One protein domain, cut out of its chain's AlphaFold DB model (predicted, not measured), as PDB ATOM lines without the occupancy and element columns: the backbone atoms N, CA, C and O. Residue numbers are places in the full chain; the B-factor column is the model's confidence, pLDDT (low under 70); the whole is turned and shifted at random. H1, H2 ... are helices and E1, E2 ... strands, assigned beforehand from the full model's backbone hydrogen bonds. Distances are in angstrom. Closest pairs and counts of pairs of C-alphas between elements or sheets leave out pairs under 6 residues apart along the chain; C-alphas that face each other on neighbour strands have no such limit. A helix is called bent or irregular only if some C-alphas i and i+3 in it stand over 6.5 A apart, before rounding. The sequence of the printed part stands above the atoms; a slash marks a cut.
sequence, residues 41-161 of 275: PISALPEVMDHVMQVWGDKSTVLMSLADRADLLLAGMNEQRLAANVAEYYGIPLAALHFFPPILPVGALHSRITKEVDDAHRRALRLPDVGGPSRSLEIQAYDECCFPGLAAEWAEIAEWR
ATOM      1  N   PRO A  41     -33.396  -6.225  64.217       52.09
ATOM      2  CA  PRO A  41     -34.053  -7.204  63.346       52.09
ATOM      3  C   PRO A  41     -33.780  -8.675  63.709       52.09
ATOM      4  O   PRO A  41     -34.490  -9.555  63.231       52.09
ATOM      5  N   ILE A  42     -32.773  -8.967  64.542       60.12
ATOM      6  CA  ILE A  42     -32.401 -10.350  64.891       60.12
ATOM      7  C   ILE A  42     -33.245 -10.880  66.056       60.12
ATOM      8  O   ILE A  42     -33.684 -12.026  66.021       60.12
ATOM      9  N   SER A  43     -33.501 -10.062  67.082       62.94
ATOM     10  CA  SER A  43     -34.233 -10.498  68.282       62.94
ATOM     11  C   SER A  43     -35.735 -10.657  68.055       62.94
ATOM     12  O   SER A  43     -36.365 -11.442  68.752       62.94
ATOM     13  N   ALA A  44     -36.300  -9.940  67.081       64.75
ATOM     14  CA  ALA A  44     -37.721 -10.011  66.742       64.75
ATOM     15  C   ALA A  44     -38.059 -11.139  65.747       64.75
ATOM     16  O   ALA A  44     -39.227 -11.358  65.444       64.75
ATOM     17  N   LEU A  45     -37.058 -11.855  65.217       68.31
ATOM     18  CA  LEU A  45     -37.262 -12.817  64.131       68.31
ATOM     19  C   LEU A  45     -38.263 -13.941  64.474       68.31
ATOM     20  O   LEU A  45     -39.125 -14.195  63.634       68.31
ATOM     21  N   PRO A  46     -38.228 -14.578  65.667       74.25
ATOM     22  CA  PRO A  46     -39.206 -15.612  66.018       74.25
ATOM     23  C   PRO A  46     -40.643 -15.080  66.055       74.25
ATOM     24  O   PRO A  46     -41.533 -15.674  65.460       74.25
ATOM     25  N   GLU A  47     -40.857 -13.915  66.668       71.31
ATOM     26  CA  GLU A  47     -42.181 -13.288  66.776       71.31
ATOM     27  C   GLU A  47     -42.734 -12.882  65.402       71.31
ATOM     28  O   GLU A  47     -43.919 -13.056  65.123       71.31
ATOM     29  N   VAL A  48     -41.868 -12.372  64.517       70.06
ATOM     30  CA  VAL A  48     -42.239 -12.067  63.130       70.06
ATOM     31  C   VAL A  48     -42.620 -13.352  62.389       70.06
ATOM     32  O   VAL A  48     -43.578 -13.334  61.622       70.06
ATOM     33  N   MET A  49     -41.920 -14.469  62.623       72.50
ATOM     34  CA  MET A  49     -42.261 -15.758  62.004       72.50
ATOM     35  C   MET A  49     -43.596 -16.295  62.478       72.50
ATOM     36  O   MET A  49     -44.422 -16.653  61.640       72.50
ATOM     37  N   ASP A  50     -43.843 -16.283  63.784       74.88
ATOM     38  CA  ASP A  50     -45.117 -16.725  64.342       74.88
ATOM     39  C   ASP A  50     -46.278 -15.884  63.798       74.88
ATOM     40  O   ASP A  50     -47.293 -16.431  63.362       74.88
ATOM     41  N   HIS A  51     -46.101 -14.561  63.720       76.56
ATOM     42  CA  HIS A  51     -47.112 -13.670  63.162       76.56
ATOM     43  C   HIS A  51     -47.379 -13.933  61.673       76.56
ATOM     44  O   HIS A  51     -48.536 -14.048  61.267       76.56
ATOM     45  N   VAL A  52     -46.330 -14.062  60.851       75.88
ATOM     46  CA  VAL A  52     -46.488 -14.339  59.412       75.88
ATOM     47  C   VAL A  52     -47.160 -15.695  59.195       75.88
ATOM     48  O   VAL A  52     -48.085 -15.778  58.390       75.88
ATOM     49  N   MET A  53     -46.751 -16.735  59.934       79.50
ATOM     50  CA  MET A  53     -47.368 -18.063  59.859       79.50
ATOM     51  C   MET A  53     -48.844 -18.033  60.259       79.50
ATOM     52  O   MET A  53     -49.666 -18.635  59.568       79.50
ATOM     53  N   GLN A  54     -49.196 -17.306  61.323       80.88
ATOM     54  CA  GLN A  54     -50.586 -17.152  61.750       80.88
ATOM     55  C   GLN A  54     -51.427 -16.453  60.674       80.88
ATOM     56  O   GLN A  54     -52.452 -16.989  60.256       80.88
ATOM     57  N   VAL A  55     -50.964 -15.305  60.164       82.94
ATOM     58  CA  VAL A  55     -51.665 -14.553  59.109       82.94
ATOM     59  C   VAL A  55     -51.878 -15.414  57.864       82.94
ATOM     60  O   VAL A  55     -52.948 -15.374  57.257       82.94
ATOM     61  N   TRP A  56     -50.879 -16.207  57.476       85.38
ATOM     62  CA  TRP A  56     -51.003 -17.129  56.350       85.38
ATOM     63  C   TRP A  56     -51.956 -18.294  56.624       85.38
ATOM     64  O   TRP A  56     -52.714 -18.666  55.732       85.38
ATOM     65  N   GLY A  57     -51.959 -18.850  57.836       85.88
ATOM     66  CA  GLY A  57     -52.906 -19.892  58.241       85.88
ATOM     67  C   GLY A  57     -54.360 -19.412  58.192       85.88
ATOM     68  O   GLY A  57     -55.219 -20.083  57.609       85.88
ATOM     69  N   ASP A  58     -54.621 -18.214  58.718       88.00
ATOM     70  CA  ASP A  58     -55.946 -17.586  58.699       88.00
ATOM     71  C   ASP A  58     -56.400 -17.314  57.256       88.00
ATOM     72  O   ASP A  58     -57.494 -17.717  56.846       88.00
ATOM     73  N   LYS A  59     -55.519 -16.713  56.444       91.31
ATOM     74  CA  LYS A  59     -55.752 -16.498  55.010       91.31
ATOM     75  C   LYS A  59     -56.019 -17.808  54.271       91.31
ATOM     76  O   LYS A  59     -56.980 -17.885  53.509       91.31
ATOM     77  N   SER A  60     -55.226 -18.850  54.516       91.50
ATOM     78  CA  SER A  60     -55.418 -20.164  53.895       91.50
ATOM     79  C   SER A  60     -56.796 -20.728  54.209       91.50
ATOM     80  O   SER A  60     -57.461 -21.223  53.307       91.50
ATOM     81  N   THR A  61     -57.241 -20.645  55.462       92.50
ATOM     82  CA  THR A  61     -58.549 -21.171  55.872       92.50
ATOM     83  C   THR A  61     -59.683 -20.486  55.109       92.50
ATOM     84  O   THR A  61     -60.544 -21.157  54.536       92.50
ATOM     85  N   VAL A  62     -59.646 -19.150  55.032       94.06
ATOM     86  CA  VAL A  62     -60.624 -18.373  54.260       94.06
ATOM     87  C   VAL A  62     -60.552 -18.732  52.777       94.06
ATOM     88  O   VAL A  62     -61.581 -19.048  52.176       94.06
ATOM     89  N   LEU A  63     -59.354 -18.738  52.184       94.56
ATOM     90  CA  LEU A  63     -59.198 -19.015  50.758       94.56
ATOM     91  C   LEU A  63     -59.663 -20.426  50.397       94.56
ATOM     92  O   LEU A  63     -60.344 -20.581  49.393       94.56
ATOM     93  N   MET A  64     -59.366 -21.431  51.222       94.44
ATOM     94  CA  MET A  64     -59.843 -22.797  51.002       94.44
ATOM     95  C   MET A  64     -61.371 -22.870  50.997       94.44
ATOM     96  O   MET A  64     -61.948 -23.468  50.096       94.44
ATOM     97  N   SER A  65     -62.042 -22.205  51.946       94.06
ATOM     98  CA  SER A  65     -63.513 -22.192  51.979       94.06
ATOM     99  C   SER A  65     -64.143 -21.539  50.743       94.06
ATOM    100  O   SER A  65     -65.203 -21.967  50.301       94.06
ATOM    101  N   LEU A  66     -63.480 -20.533  50.166       94.19
ATOM    102  CA  LEU A  66     -63.918 -19.869  48.937       94.19
ATOM    103  C   LEU A  66     -63.529 -20.637  47.667       94.19
ATOM    104  O   LEU A  66     -64.172 -20.462  46.635       94.19
ATOM    105  N   ALA A  67     -62.464 -21.435  47.731       95.12
ATOM    106  CA  ALA A  67     -61.964 -22.236  46.621       95.12
ATOM    107  C   ALA A  67     -62.745 -23.545  46.441       95.12
ATOM    108  O   ALA A  67     -62.673 -24.143  45.368       95.12
ATOM    109  N   ASP A  68     -63.492 -23.991  47.458       92.62
ATOM    110  CA  ASP A  68     -64.353 -25.162  47.335       92.62
ATOM    111  C   ASP A  68     -65.344 -24.958  46.181       92.62
ATOM    112  O   ASP A  68     -66.181 -24.055  46.199       92.62
ATOM    113  N   ARG A  69     -65.233 -25.819  45.162       91.75
ATOM    114  CA  ARG A  69     -66.015 -25.777  43.914       91.75
ATOM    115  C   ARG A  69     -65.748 -24.571  43.003       91.75
ATOM    116  O   ARG A  69     -66.549 -24.327  42.102       91.75
ATOM    117  N   ALA A  70     -64.661 -23.833  43.211       95.12
ATOM    118  CA  ALA A  70     -64.218 -22.827  42.256       95.12
ATOM    119  C   ALA A  70     -63.597 -23.497  41.018       95.12
ATOM    120  O   ALA A  70     -62.890 -24.493  41.138       95.12
ATOM    121  N   ASP A  71     -63.812 -22.921  39.836       95.38
ATOM    122  CA  ASP A  71     -63.195 -23.402  38.590       95.38
ATOM    123  C   ASP A  71     -61.794 -22.810  38.351       95.38
ATOM    124  O   ASP A  71     -61.039 -23.308  37.519       95.38
ATOM    125  N   LEU A  72     -61.455 -21.718  39.047       94.44
ATOM    126  CA  LEU A  72     -60.211 -20.960  38.902       94.44
ATOM    127  C   LEU A  72     -59.938 -20.147  40.170       94.44
ATOM    128  O   LEU A  72     -60.848 -19.521  40.718       94.44
ATOM    129  N   LEU A  73     -58.668 -20.061  40.569       94.69
ATOM    130  CA  LEU A  73     -58.201 -19.032  41.497       94.69
ATOM    131  C   LEU A  73     -57.498 -17.906  40.740       94.69
ATOM    132  O   LEU A  73     -56.597 -18.150  39.944       94.69
ATOM    133  N   LEU A  74     -57.899 -16.666  41.013       94.62
ATOM    134  CA  LEU A  74     -57.208 -15.459  40.564       94.62
ATOM    135  C   LEU A  74     -56.617 -14.762  41.788       94.62
ATOM    136  O   LEU A  74     -57.355 -14.401  42.704       94.62
ATOM    137  N   ALA A  75     -55.302 -14.563  41.804       92.56
ATOM    138  CA  ALA A  75     -54.602 -13.960  42.935       92.56
ATOM    139  C   ALA A  75     -53.749 -12.767  42.505       92.56
ATOM    140  O   ALA A  75     -53.099 -12.795  41.463       92.56
ATOM    141  N   GLY A  76     -53.698 -11.725  43.335       88.62
ATOM    142  CA  GLY A  76     -52.693 -10.673  43.176       88.62
ATOM    143  C   GLY A  76     -51.284 -11.212  43.443       88.62
ATOM    144  O   GLY A  76     -51.118 -12.179  44.188       88.62
ATOM    145  N   MET A  77     -50.265 -10.556  42.885       80.06
ATOM    146  CA  MET A  77     -48.853 -10.963  42.998       80.06
ATOM    147  C   MET A  77     -48.411 -11.330  44.433       80.06
ATOM    148  O   MET A  77     -47.716 -12.325  44.628       80.06
ATOM    149  N   ASN A  78     -48.854 -10.581  45.450       78.81
ATOM    150  CA  ASN A  78     -48.471 -10.817  46.852       78.81
ATOM    151  C   ASN A  78     -49.111 -12.074  47.472       78.81
ATOM    152  O   ASN A  78     -48.576 -12.626  48.429       78.81
ATOM    153  N   GLU A  79     -50.239 -12.536  46.932       85.38
ATOM    154  CA  GLU A  79     -50.988 -13.701  47.432       85.38
ATOM    155  C   GLU A  79     -50.739 -14.958  46.586       85.38
ATOM    156  O   GLU A  79     -51.221 -16.043  46.913       85.38
ATOM    157  N   GLN A  80     -49.964 -14.830  45.504       86.75
ATOM    158  CA  GLN A  80     -49.791 -15.863  44.485       86.75
ATOM    159  C   GLN A  80     -49.272 -17.190  45.054       86.75
ATOM    160  O   GLN A  80     -49.736 -18.245  44.636       86.75
ATOM    161  N   ARG A  81     -48.342 -17.164  46.022       86.62
ATOM    162  CA  ARG A  81     -47.785 -18.393  46.627       86.62
ATOM    163  C   ARG A  81     -48.815 -19.163  47.448       86.62
ATOM    164  O   ARG A  81     -49.007 -20.353  47.224       86.62
ATOM    165  N   LEU A  82     -49.516 -18.473  48.348       89.69
ATOM    166  CA  LEU A  82     -50.571 -19.081  49.160       89.69
ATOM    167  C   LEU A  82     -51.686 -19.623  48.256       89.69
ATOM    168  O   LEU A  82     -52.117 -20.765  48.420       89.69
ATOM    169  N   ALA A  83     -52.102 -18.839  47.256       92.06
ATOM    170  CA  ALA A  83     -53.112 -19.255  46.291       92.06
ATOM    171  C   ALA A  83     -52.669 -20.455  45.442       92.06
ATOM    172  O   ALA A  83     -53.498 -21.312  45.155       92.06
ATOM    173  N   ALA A  84     -51.384 -20.566  45.088       91.88
ATOM    174  CA  ALA A  84     -50.848 -21.724  44.371       91.88
ATOM    175  C   ALA A  84     -50.960 -23.014  45.183       91.88
ATOM    176  O   ALA A  84     -51.388 -24.032  44.644       91.88
ATOM    177  N   ASN A  85     -50.657 -22.965  46.480       92.81
ATOM    178  CA  ASN A  85     -50.805 -24.123  47.358       92.81
ATOM    179  C   ASN A  85     -52.283 -24.546  47.482       92.81
ATOM    180  O   ASN A  85     -52.594 -25.731  47.397       92.81
ATOM    181  N   VAL A  86     -53.212 -23.592  47.611       94.00
ATOM    182  CA  VAL A  86     -54.655 -23.903  47.646       94.00
ATOM    183  C   VAL A  86     -55.152 -24.435  46.295       94.00
ATOM    184  O   VAL A  86     -55.901 -25.411  46.264       94.00
ATOM    185  N   ALA A  87     -54.706 -23.855  45.179       93.56
ATOM    186  CA  ALA A  87     -55.040 -24.322  43.835       93.56
ATOM    187  C   ALA A  87     -54.578 -25.770  43.607       93.56
ATOM    188  O   ALA A  87     -55.351 -26.598  43.129       93.56
ATOM    189  N   GLU A  88     -53.346 -26.096  44.018       93.19
ATOM    190  CA  GLU A  88     -52.789 -27.451  43.944       93.19
ATOM    191  C   GLU A  88     -53.580 -28.436  44.815       93.19
ATOM    192  O   GLU A  88     -53.880 -29.539  44.361       93.19
ATOM    193  N   TYR A  89     -53.978 -28.026  46.024       93.81
ATOM    194  CA  TYR A  89     -54.800 -28.844  46.918       93.81
ATOM    195  C   TYR A  89     -56.156 -29.222  46.301       93.81
ATOM    196  O   TYR A  89     -56.566 -30.379  46.385       93.81
ATOM    197  N   TYR A  90     -56.840 -28.268  45.661       94.44
ATOM    198  CA  TYR A  90     -58.128 -28.518  45.000       94.44
ATOM    199  C   TYR A  90     -57.993 -29.071  43.573       94.44
ATOM    200  O   TYR A  90     -58.989 -29.495  42.989       94.44
ATOM    201  N   GLY A  91     -56.784 -29.088  43.002       92.44
ATOM    202  CA  GLY A  91     -56.548 -29.498  41.618       92.44
ATOM    203  C   GLY A  91     -57.148 -28.539  40.584       92.44
ATOM    204  O   GLY A  91     -57.554 -28.983  39.511       92.44
ATOM    205  N   ILE A  92     -57.221 -27.242  40.902       93.81
ATOM    206  CA  ILE A  92     -57.814 -26.206  40.044       93.81
ATOM    207  C   ILE A  92     -56.738 -25.273  39.471       93.81
ATOM    208  O   ILE A  92     -55.673 -25.118  40.072       93.81
ATOM    209  N   PRO A  93     -56.968 -24.635  38.309       93.75
ATOM    210  CA  PRO A  93     -56.003 -23.707  37.736       93.75
ATOM    211  C   PRO A  93     -55.846 -22.426  38.572       93.75
ATOM    212  O   PRO A  93     -56.783 -21.953  39.220       93.75
ATOM    213  N   LEU A  94     -54.649 -21.838  38.499       93.06
ATOM    214  CA  LEU A  94     -54.312 -20.538  39.077       93.06
ATOM    215  C   LEU A  94     -53.949 -19.549  37.965       93.06
ATOM    216  O   LEU A  94     -53.123 -19.853  37.099       93.06
ATOM    217  N   ALA A  95     -54.493 -18.341  38.068       94.19
ATOM    218  CA  ALA A  95     -54.011 -17.157  37.378       94.19
ATOM    219  C   ALA A  95     -53.507 -16.120  38.396       94.19
ATOM    220  O   ALA A  95     -54.098 -15.922  39.460       94.19
ATOM    221  N   ALA A  96     -52.418 -15.438  38.066       92.50
ATOM    222  CA  ALA A  96     -51.873 -14.333  38.832       92.50
ATOM    223  C   ALA A  96     -52.147 -13.009  38.117       92.50
ATOM    224  O   ALA A  96     -52.066 -12.934  36.894       92.50
ATOM    225  N   LEU A  97     -52.450 -11.965  38.881       93.12
ATOM    226  CA  LEU A  97     -52.646 -10.606  38.393       93.12
ATOM    227  C   LEU A  97     -51.510  -9.720  38.909       93.12
ATOM    228  O   LEU A  97     -51.349  -9.533  40.122       93.12
ATOM    229  N   HIS A  98     -50.699  -9.199  37.992       91.88
ATOM    230  CA  HIS A  98     -49.520  -8.391  38.299       91.88
ATOM    231  C   HIS A  98     -49.764  -6.946  37.871       91.88
ATOM    232  O   HIS A  98     -49.988  -6.679  36.698       91.88
ATOM    233  N   PHE A  99     -49.715  -6.003  38.814       89.56
ATOM    234  CA  PHE A  99     -49.882  -4.563  38.536       89.56
ATOM    235  C   PHE A  99     -48.558  -3.854  38.214       89.56
ATOM    236  O   PHE A  99     -48.536  -2.672  37.885       89.56
ATOM    237  N   PHE A 100     -47.449  -4.572  38.357       86.50
ATOM    238  CA  PHE A 100     -46.097  -4.175  38.000       86.50
ATOM    239  C   PHE A 100     -45.254  -5.453  37.878       86.50
ATOM    240  O   PHE A 100     -45.618  -6.478  38.465       86.50
ATOM    241  N   PRO A 101     -44.146  -5.428  37.126       82.25
ATOM    242  CA  PRO A 101     -43.352  -6.618  36.886       82.25
ATOM    243  C   PRO A 101     -42.613  -7.082  38.154       82.25
ATOM    244  O   PRO A 101     -42.221  -6.259  38.991       82.25
ATOM    245  N   PRO A 102     -42.331  -8.389  38.284       69.69
ATOM    246  CA  PRO A 102     -41.684  -8.986  39.455       69.69
ATOM    247  C   PRO A 102     -40.155  -8.754  39.479       69.69
ATOM    248  O   PRO A 102     -39.378  -9.690  39.642       69.69
ATOM    249  N   ILE A 103     -39.695  -7.511  39.283       58.34
ATOM    250  CA  ILE A 103     -38.265  -7.170  39.085       58.34
ATOM    251  C   ILE A 103     -37.561  -6.773  40.394       58.34
ATOM    252  O   ILE A 103     -36.357  -6.533  40.402       58.34
ATOM    253  N   LEU A 104     -38.261  -6.682  41.528       53.69
ATOM    254  CA  LEU A 104     -37.625  -6.244  42.774       53.69
ATOM    255  C   LEU A 104     -36.888  -7.413  43.451       53.69
ATOM    256  O   LEU A 104     -37.545  -8.351  43.909       53.69
ATOM    257  N   PRO A 105     -35.542  -7.380  43.571       46.41
ATOM    258  CA  PRO A 105     -34.821  -8.375  44.347       46.41
ATOM    259  C   PRO A 105     -35.190  -8.211  45.822       46.41
ATOM    260  O   PRO A 105     -34.720  -7.306  46.512       46.41
ATOM    261  N   VAL A 106     -36.048  -9.097  46.317       56.34
ATOM    262  CA  VAL A 106     -36.345  -9.185  47.746       56.34
ATOM    263  C   VAL A 106     -35.120  -9.775  48.448       56.34
ATOM    264  O   VAL A 106     -34.569 -10.785  48.009       56.34
ATOM    265  N   GLY A 107     -34.643  -9.124  49.513       57.94
ATOM    266  CA  GLY A 107     -33.409  -9.518  50.201       57.94
ATOM    267  C   GLY A 107     -33.413 -10.982  50.670       57.94
ATOM    268  O   GLY A 107     -34.461 -11.556  50.966       57.94
ATOM    269  N   ALA A 108     -32.227 -11.592  50.789       65.50
ATOM    270  CA  ALA A 108     -32.073 -13.023  51.089       65.50
ATOM    271  C   ALA A 108     -32.815 -13.489  52.358       65.50
ATOM    272  O   ALA A 108     -33.307 -14.614  52.403       65.50
ATOM    273  N   LEU A 109     -32.920 -12.627  53.374       58.25
ATOM    274  CA  LEU A 109     -33.664 -12.918  54.601       58.25
ATOM    275  C   LEU A 109     -35.173 -13.049  54.339       58.25
ATOM    276  O   LEU A 109     -35.769 -14.032  54.762       58.25
ATOM    277  N   HIS A 110     -35.764 -12.119  53.585       66.19
ATOM    278  CA  HIS A 110     -37.171 -12.194  53.185       66.19
ATOM    279  C   HIS A 110     -37.436 -13.462  52.371       66.19
ATOM    280  O   HIS A 110     -38.408 -14.161  52.620       66.19
ATOM    281  N   SER A 111     -36.546 -13.801  51.435       72.38
ATOM    282  CA  SER A 111     -36.674 -15.021  50.627       72.38
ATOM    283  C   SER A 111     -36.703 -16.298  51.483       72.38
ATOM    284  O   SER A 111     -37.543 -17.168  51.258       72.38
ATOM    285  N   ARG A 112     -35.847 -16.390  52.515       73.25
ATOM    286  CA  ARG A 112     -35.841 -17.525  53.458       73.25
ATOM    287  C   ARG A 112     -37.121 -17.605  54.281       73.25
ATOM    288  O   ARG A 112     -37.718 -18.671  54.342       73.25
ATOM    289  N   ILE A 113     -37.550 -16.476  54.842       71.00
ATOM    290  CA  ILE A 113     -38.800 -16.355  55.601       71.00
ATOM    291  C   ILE A 113     -39.979 -16.820  54.744       71.00
ATOM    292  O   ILE A 113     -40.707 -17.729  55.128       71.00
ATOM    293  N   THR A 114     -40.135 -16.256  53.544       76.25
ATOM    294  CA  THR A 114     -41.220 -16.632  52.631       76.25
ATOM    295  C   THR A 114     -41.176 -18.119  52.298       76.25
ATOM    296  O   THR A 114     -42.227 -18.746  52.250       76.25
ATOM    297  N   LYS A 115     -39.985 -18.696  52.104       82.75
ATOM    298  CA  LYS A 115     -39.833 -20.127  51.832       82.75
ATOM    299  C   LYS A 115     -40.240 -21.007  53.017       82.75
ATOM    300  O   LYS A 115     -40.932 -21.993  52.810       82.75
ATOM    301  N   GLU A 116     -39.817 -20.689  54.236       82.81
ATOM    302  CA  GLU A 116     -40.161 -21.498  55.414       82.81
ATOM    303  C   GLU A 116     -41.671 -21.511  55.667       82.81
ATOM    304  O   GLU A 116     -42.242 -22.564  55.960       82.81
ATOM    305  N   VAL A 117     -42.314 -20.354  55.491       82.06
ATOM    306  CA  VAL A 117     -43.767 -20.209  55.612       82.06
ATOM    307  C   VAL A 117     -44.470 -20.987  54.483       82.06
ATOM    308  O   VAL A 117     -45.407 -21.733  54.773       82.06
ATOM    309  N   ASP A 118     -43.966 -20.921  53.238       86.06
ATOM    310  CA  ASP A 118     -44.399 -21.740  52.080       86.06
ATOM    311  C   ASP A 118     -44.355 -23.238  52.380       86.06
ATOM    312  O   ASP A 118     -45.377 -23.925  52.337       86.06
ATOM    313  N   ASP A 119     -43.194 -23.735  52.795       88.75
ATOM    314  CA  ASP A 119     -42.994 -25.147  53.101       88.75
ATOM    315  C   ASP A 119     -43.913 -25.600  54.264       88.75
ATOM    316  O   ASP A 119     -44.442 -26.716  54.255       88.75
ATOM    317  N   ALA A 120     -44.145 -24.746  55.272       87.44
ATOM    318  CA  ALA A 120     -45.060 -25.039  56.380       87.44
ATOM    319  C   ALA A 120     -46.524 -25.144  55.925       87.44
ATOM    320  O   ALA A 120     -47.229 -26.074  56.328       87.44
ATOM    321  N   HIS A 121     -46.966 -24.235  55.054       89.25
ATOM    322  CA  HIS A 121     -48.310 -24.261  54.478       89.25
ATOM    323  C   HIS A 121     -48.536 -25.509  53.623       89.25
ATOM    324  O   HIS A 121     -49.540 -26.202  53.797       89.25
ATOM    325  N   ARG A 122     -47.564 -25.866  52.776       92.19
ATOM    326  CA  ARG A 122     -47.623 -27.086  51.954       92.19
ATOM    327  C   ARG A 122     -47.756 -28.345  52.807       92.19
ATOM    328  O   ARG A 122     -48.628 -29.173  52.535       92.19
ATOM    329  N   ARG A 123     -46.987 -28.457  53.897       92.00
ATOM    330  CA  ARG A 123     -47.120 -29.567  54.860       92.00
ATOM    331  C   ARG A 123     -48.501 -29.620  55.511       92.00
ATOM    332  O   ARG A 123     -49.059 -30.710  55.636       92.00
ATOM    333  N   ALA A 124     -49.069 -28.474  55.896       90.88
ATOM    334  CA  ALA A 124     -50.413 -28.411  56.475       90.88
ATOM    335  C   ALA A 124     -51.490 -28.927  55.501       90.88
ATOM    336  O   ALA A 124     -52.415 -29.627  55.916       90.88
ATOM    337  N   LEU A 125     -51.320 -28.664  54.201       91.38
ATOM    338  CA  LEU A 125     -52.192 -29.156  53.129       91.38
ATOM    339  C   LEU A 125     -51.855 -30.578  52.646       91.38
ATOM    340  O   LEU A 125     -52.551 -31.108  51.782       91.38
ATOM    341  N   ARG A 126     -50.821 -31.218  53.213       93.81
ATOM    342  CA  ARG A 126     -50.292 -32.529  52.786       93.81
ATOM    343  C   ARG A 126     -49.833 -32.554  51.323       93.81
ATOM    344  O   ARG A 126     -49.938 -33.583  50.655       93.81
ATOM    345  N   LEU A 127     -49.318 -31.428  50.842       91.94
ATOM    346  CA  LEU A 127     -48.709 -31.297  49.521       91.94
ATOM    347  C   LEU A 127     -47.213 -31.663  49.569       91.94
ATOM    348  O   LEU A 127     -46.600 -31.583  50.637       91.94
ATOM    349  N   PRO A 128     -46.594 -32.045  48.435       87.56
ATOM    350  CA  PRO A 128     -45.147 -32.261  48.355       87.56
ATOM    351  C   PRO A 128     -44.355 -31.002  48.733       87.56
ATOM    352  O   PRO A 128     -44.785 -29.905  48.394       87.56
ATOM    353  N   ASP A 129     -43.171 -31.128  49.342       76.06
ATOM    354  CA  ASP A 129     -42.349 -29.969  49.763       76.06
ATOM    355  C   ASP A 129     -41.889 -29.072  48.596       76.06
ATOM    356  O   ASP A 129     -41.573 -27.902  48.788       76.06
ATOM    357  N   VAL A 130     -41.853 -29.607  47.373       73.19
ATOM    358  CA  VAL A 130     -41.558 -28.843  46.157       73.19
ATOM    359  C   VAL A 130     -42.826 -28.786  45.320       73.19
ATOM    360  O   VAL A 130     -43.366 -29.830  44.953       73.19
ATOM    361  N   GLY A 131     -43.291 -27.571  45.023       64.31
ATOM    362  CA  GLY A 131     -44.379 -27.352  44.074       64.31
ATOM    363  C   GLY A 131     -44.072 -28.000  42.728       64.31
ATOM    364  O   GLY A 131     -42.941 -27.935  42.239       64.31
ATOM    365  N   GLY A 132     -45.075 -28.641  42.127       56.09
ATOM    366  CA  GLY A 132     -44.955 -29.127  40.756       56.09
ATOM    367  C   GLY A 132     -44.684 -27.970  39.778       56.09
ATOM    368  O   GLY A 132     -44.940 -26.809  40.105       56.09
ATOM    369  N   PRO A 133     -44.188 -28.251  38.560       49.06
ATOM    370  CA  PRO A 133     -44.069 -27.247  37.508       49.06
ATOM    371  C   PRO A 133     -45.469 -26.839  37.025       49.06
ATOM    372  O   PRO A 133     -45.953 -27.313  36.002       49.06
ATOM    373  N   SER A 134     -46.150 -25.978  37.776       56.56
ATOM    374  CA  SER A 134     -47.387 -25.348  37.332       56.56
ATOM    375  C   SER A 134     -47.013 -24.081  36.577       56.56
ATOM    376  O   SER A 134     -46.556 -23.103  37.170       56.56
ATOM    377  N   ARG A 135     -47.156 -24.100  35.247       69.25
ATOM    378  CA  ARG A 135     -47.196 -22.858  34.468       69.25
ATOM    379  C   ARG A 135     -48.523 -22.182  34.804       69.25
ATOM    380  O   ARG A 135     -49.555 -22.547  34.255       69.25
ATOM    381  N   SER A 136     -48.508 -21.260  35.764       81.56
ATOM    382  CA  SER A 136     -49.662 -20.403  36.039       81.56
ATOM    383  C   SER A 136     -49.719 -19.281  35.009       81.56
ATOM    384  O   SER A 136     -48.683 -18.714  34.664       81.56
ATOM    385  N   LEU A 137     -50.921 -18.933  34.554       92.25
ATOM    386  CA  LEU A 137     -51.131 -17.726  33.760       92.25
ATOM    387  C   LEU A 137     -50.798 -16.500  34.621       92.25
ATOM    388  O   LEU A 137     -51.338 -16.359  35.711       92.25
ATOM    389  N   GLU A 138     -49.942 -15.605  34.147       92.88
ATOM    390  CA  GLU A 138     -49.582 -14.355  34.816       92.88
ATOM    391  C   GLU A 138     -50.035 -13.172  33.955       92.88
ATOM    392  O   GLU A 138     -49.396 -12.785  32.979       92.88
ATOM    393  N   ILE A 139     -51.167 -12.584  34.313       94.94
ATOM    394  CA  ILE A 139     -51.778 -11.466  33.603       94.94
ATOM    395  C   ILE A 139     -51.077 -10.172  34.022       94.94
ATOM    396  O   ILE A 139     -51.127  -9.776  35.190       94.94
ATOM    397  N   GLN A 140     -50.464  -9.492  33.057       94.81
ATOM    398  CA  GLN A 140     -49.771  -8.226  33.267       94.81
ATOM    399  C   GLN A 140     -50.788  -7.083  33.138       94.81
ATOM    400  O   GLN A 140     -51.098  -6.609  32.041       94.81
ATOM    401  N   ALA A 141     -51.345  -6.674  34.278       94.94
ATOM    402  CA  ALA A 141     -52.310  -5.586  34.428       94.94
ATOM    403  C   ALA A 141     -51.613  -4.218  34.523       94.94
ATOM    404  O   ALA A 141     -51.877  -3.416  35.422       94.94
ATOM    405  N   TYR A 142     -50.686  -3.981  33.599       93.06
ATOM    406  CA  TYR A 142     -49.989  -2.721  33.378       93.06
ATOM    407  C   TYR A 142     -49.621  -2.606  31.897       93.06
ATOM    408  O   TYR A 142     -49.560  -3.602  31.174       93.06
ATOM    409  N   ASP A 143     -49.405  -1.381  31.431       91.56
ATOM    410  CA  ASP A 143     -49.095  -1.122  30.030       91.56
ATOM    411  C   ASP A 143     -47.670  -1.570  29.672       91.56
ATOM    412  O   ASP A 143     -46.709  -1.264  30.381       91.56
ATOM    413  N   GLU A 144     -47.523  -2.271  28.543       91.38
ATOM    414  CA  GLU A 144     -46.231  -2.764  28.031       91.38
ATOM    415  C   GLU A 144     -45.198  -1.631  27.893       91.38
ATOM    416  O   GLU A 144     -44.011  -1.814  28.166       91.38
ATOM    417  N   CYS A 145     -45.656  -0.426  27.537       89.50
ATOM    418  CA  CYS A 145     -44.804   0.748  27.355       89.50
ATOM    419  C   CYS A 145     -44.065   1.183  28.632       89.50
ATOM    420  O   CYS A 145     -43.032   1.846  28.527       89.50
ATOM    421  N   CYS A 146     -44.543   0.790  29.818       88.19
ATOM    422  CA  CYS A 146     -43.869   1.060  31.087       88.19
ATOM    423  C   CYS A 146     -42.532   0.314  31.208       88.19
ATOM    424  O   CYS A 146     -41.656   0.751  31.953       88.19
ATOM    425  N   PHE A 147     -42.368  -0.800  30.485       89.56
ATOM    426  CA  PHE A 147     -41.186  -1.657  30.560       89.56
ATOM    427  C   PHE A 147     -40.761  -2.140  29.164       89.56
ATOM    428  O   PHE A 147     -40.940  -3.316  28.823       89.56
ATOM    429  N   PRO A 148     -40.184  -1.241  28.342       88.50
ATOM    430  CA  PRO A 148     -39.771  -1.576  26.988       88.50
ATOM    431  C   PRO A 148     -38.820  -2.778  26.970       88.50
ATOM    432  O   PRO A 148     -37.806  -2.789  27.665       88.50
ATOM    433  N   GLY A 149     -39.143  -3.784  26.156       90.19
ATOM    434  CA  GLY A 149     -38.333  -4.993  25.987       90.19
ATOM    435  C   GLY A 149     -38.825  -6.224  26.751       90.19
ATOM    436  O   GLY A 149     -38.483  -7.328  26.333       90.19
ATOM    437  N   LEU A 150     -39.683  -6.086  27.773       90.88
ATOM    438  CA  LEU A 150     -40.205  -7.255  28.507       90.88
ATOM    439  C   LEU A 150     -41.025  -8.194  27.616       90.88
ATOM    440  O   LEU A 150     -40.883  -9.408  27.715       90.88
ATOM    441  N   ALA A 151     -41.843  -7.659  26.707       91.12
ATOM    442  CA  ALA A 151     -42.599  -8.491  25.770       91.12
ATOM    443  C   ALA A 151     -41.681  -9.314  24.849       91.12
ATOM    444  O   ALA A 151     -41.977 -10.469  24.551       91.12
ATOM    445  N   ALA A 152     -40.543  -8.746  24.437       93.25
ATOM    446  CA  ALA A 152     -39.546  -9.459  23.645       93.25
ATOM    447  C   ALA A 152     -38.804 -10.517  24.481       93.25
ATOM    448  O   ALA A 152     -38.569 -11.620  23.995       93.25
ATOM    449  N   GLU A 153     -38.479 -10.207  25.739       91.62
ATOM    450  CA  GLU A 153     -37.869 -11.153  26.683       91.62
ATOM    451  C   GLU A 153     -38.780 -12.360  26.952       91.62
ATOM    452  O   GLU A 153     -38.312 -13.494  27.039       91.62
ATOM    453  N   TRP A 154     -40.091 -12.135  27.041       91.62
ATOM    454  CA  TRP A 154     -41.082 -13.169  27.340       91.62
ATOM    455  C   TRP A 154     -41.712 -13.804  26.099       91.62
ATOM    456  O   TRP A 154     -42.694 -14.530  26.235       91.62
ATOM    457  N   ALA A 155     -41.159 -13.587  24.903       92.75
ATOM    458  CA  ALA A 155     -41.761 -14.043  23.649       92.75
ATOM    459  C   ALA A 155     -42.064 -15.556  23.628       92.75
ATOM    460  O   ALA A 155     -43.118 -15.967  23.144       92.75
ATOM    461  N   GLU A 156     -41.189 -16.385  24.206       92.81
ATOM    462  CA  GLU A 156     -41.373 -17.846  24.279       92.81
ATOM    463  C   GLU A 156     -42.485 -18.288  25.248       92.81
ATOM    464  O   GLU A 156     -42.950 -19.426  25.187       92.81
ATOM    465  N   ILE A 157     -42.913 -17.398  26.148       89.44
ATOM    466  CA  ILE A 157     -43.932 -17.650  27.177       89.44
ATOM    467  C   ILE A 157     -45.076 -16.628  27.120       89.44
ATOM    468  O   ILE A 157     -45.816 -16.483  28.093       89.44
ATOM    469  N   ALA A 158     -45.246 -15.931  25.993       89.56
ATOM    470  CA  ALA A 158     -46.200 -14.831  25.854       89.56
ATOM    471  C   ALA A 158     -47.652 -15.260  26.134       89.56
ATOM    472  O   ALA A 158     -48.414 -14.501  26.728       89.56
ATOM    473  N   GLU A 159     -48.017 -16.501  25.788       91.81
ATOM    474  CA  GLU A 159     -49.335 -17.080  26.099       91.81
ATOM    475  C   GLU A 159     -49.608 -17.169  27.615       91.81
ATOM    476  O   GLU A 159     -50.756 -17.087  28.046       91.81
ATOM    477  N   TRP A 160     -48.552 -17.290  28.426       91.25
ATOM    478  CA  TRP A 160     -48.613 -17.358  29.886       91.25
ATOM    479  C   TRP A 160     -48.382 -16.003  30.548       91.25
ATOM    480  O   TRP A 160     -48.607 -15.892  31.748       91.25
ATOM    481  N   ARG A 161     -47.932 -14.985  29.804       92.62
ATOM    482  CA  ARG A 161     -47.648 -13.638  30.323       92.62
ATOM    483  C   ARG A 161     -48.276 -12.522  29.483       92.62
ATOM    484  O   ARG A 161     -47.555 -11.638  29.018       92.62
TER     485      ARG A 161
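What this domain is: This is residues 41 to 161 of the 275 residues of a protein of Mycobacterium xenopi 3993 (UniProt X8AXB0). A small three-stranded sheet has helix H2 over one face, and beyond H2 the long helices H1 and H3 pack on it and on each other; the short helices H4 and H5 lie beyond the opposite edge, with H5 beside E3. Residues 103 to 112, of which 108 to 112 belong to H3, stand free. The printed part has 121 residues with five named helices and three named strands, in the order H1 E1 H2 E2 H3 E3 H4 H5; the sheet runs E1 E2 E3, all parallel, and the class is mostly helix. The whole is flat, spanning 42 by 40 by 22 A, and only just compact, close to loose, with a radius of gyration of the C-alphas of 15.9 A.

Where its parts are: H1, residues 45 to 67, begins with C-alpha 45 at (-37.262, -12.817, 64.131) and is 31.7 A long. E1 is residues 73 to 76, followed directly by H2, residues 77 to 90, 20.0 A long. H2 is irregular, with C-alphas 78 and 81 7.6 A apart. E2 is residues 94 to 98, 13.1 A long. H3, residues 108 to 124, is 24.5 A long. E3 is residues 137 to 140 and H4 residues 150 to 153. H5, residues 155 to 160, is irregular too, with C-alphas 156 and 159 8.2 A apart; it ends with C-alpha 160 at (-48.613, -17.358, 29.886).

How they stand to each other: E1 and E2 are parallel neighbours at 21 degrees, with N 97 and O 75 at 2.8 A. E2 and E3 are parallel at 16 degrees, with N 96 and O 137 at 2.7 A. E1, H2, E2 and E2, H3, E3 are strand-helix-strand units, two parallel neighbour strands with a helix between, each with a right-handed crossover. H2 is on the sheet, over E1 at a height of 6.7 A, giving two layers, helix on sheet. H1 touches H2, closest at the C-alphas of Met 64 and Val 86, 6.3 A, at a steep tilt of 56 degrees, the same way. With residues 49 to 57 alone H1 touches H3, closest at the C-alphas of Met 53 and Val 117, 6.0 A. H2 and H3 touch at a shallow tilt of 22 degrees, closest at the C-alphas of Asn 85 and Arg 122, 6.3 A. H5 stands at the sheet's level; the closest C-alphas of E3 and H5 are those of Leu 137 and Trp 160, 4.6 A. H4 and H5 are close but not clearly touching, closest at the C-alphas of Ala 151 and Ala 158, 7.3 A. Every O i to N i+4 pair is within hydrogen-bond range in H1 and H3, 8 of 10 in H2 and 0 of 2 in H5, where 1 of 3 O i to N i+3 pairs is; H4 is too short for such a pair.

The domain as a whole: The C-alphas of Ser 43 and Ala 155, the two farthest apart, are 45.4 A apart. The printed part has no cut. The link from H3 to E3, 12 residues, is long. The mean pLDDT of the printed part is 83.8, with residues 41 to 45, 102 to 110 and 131 to 135 under 70.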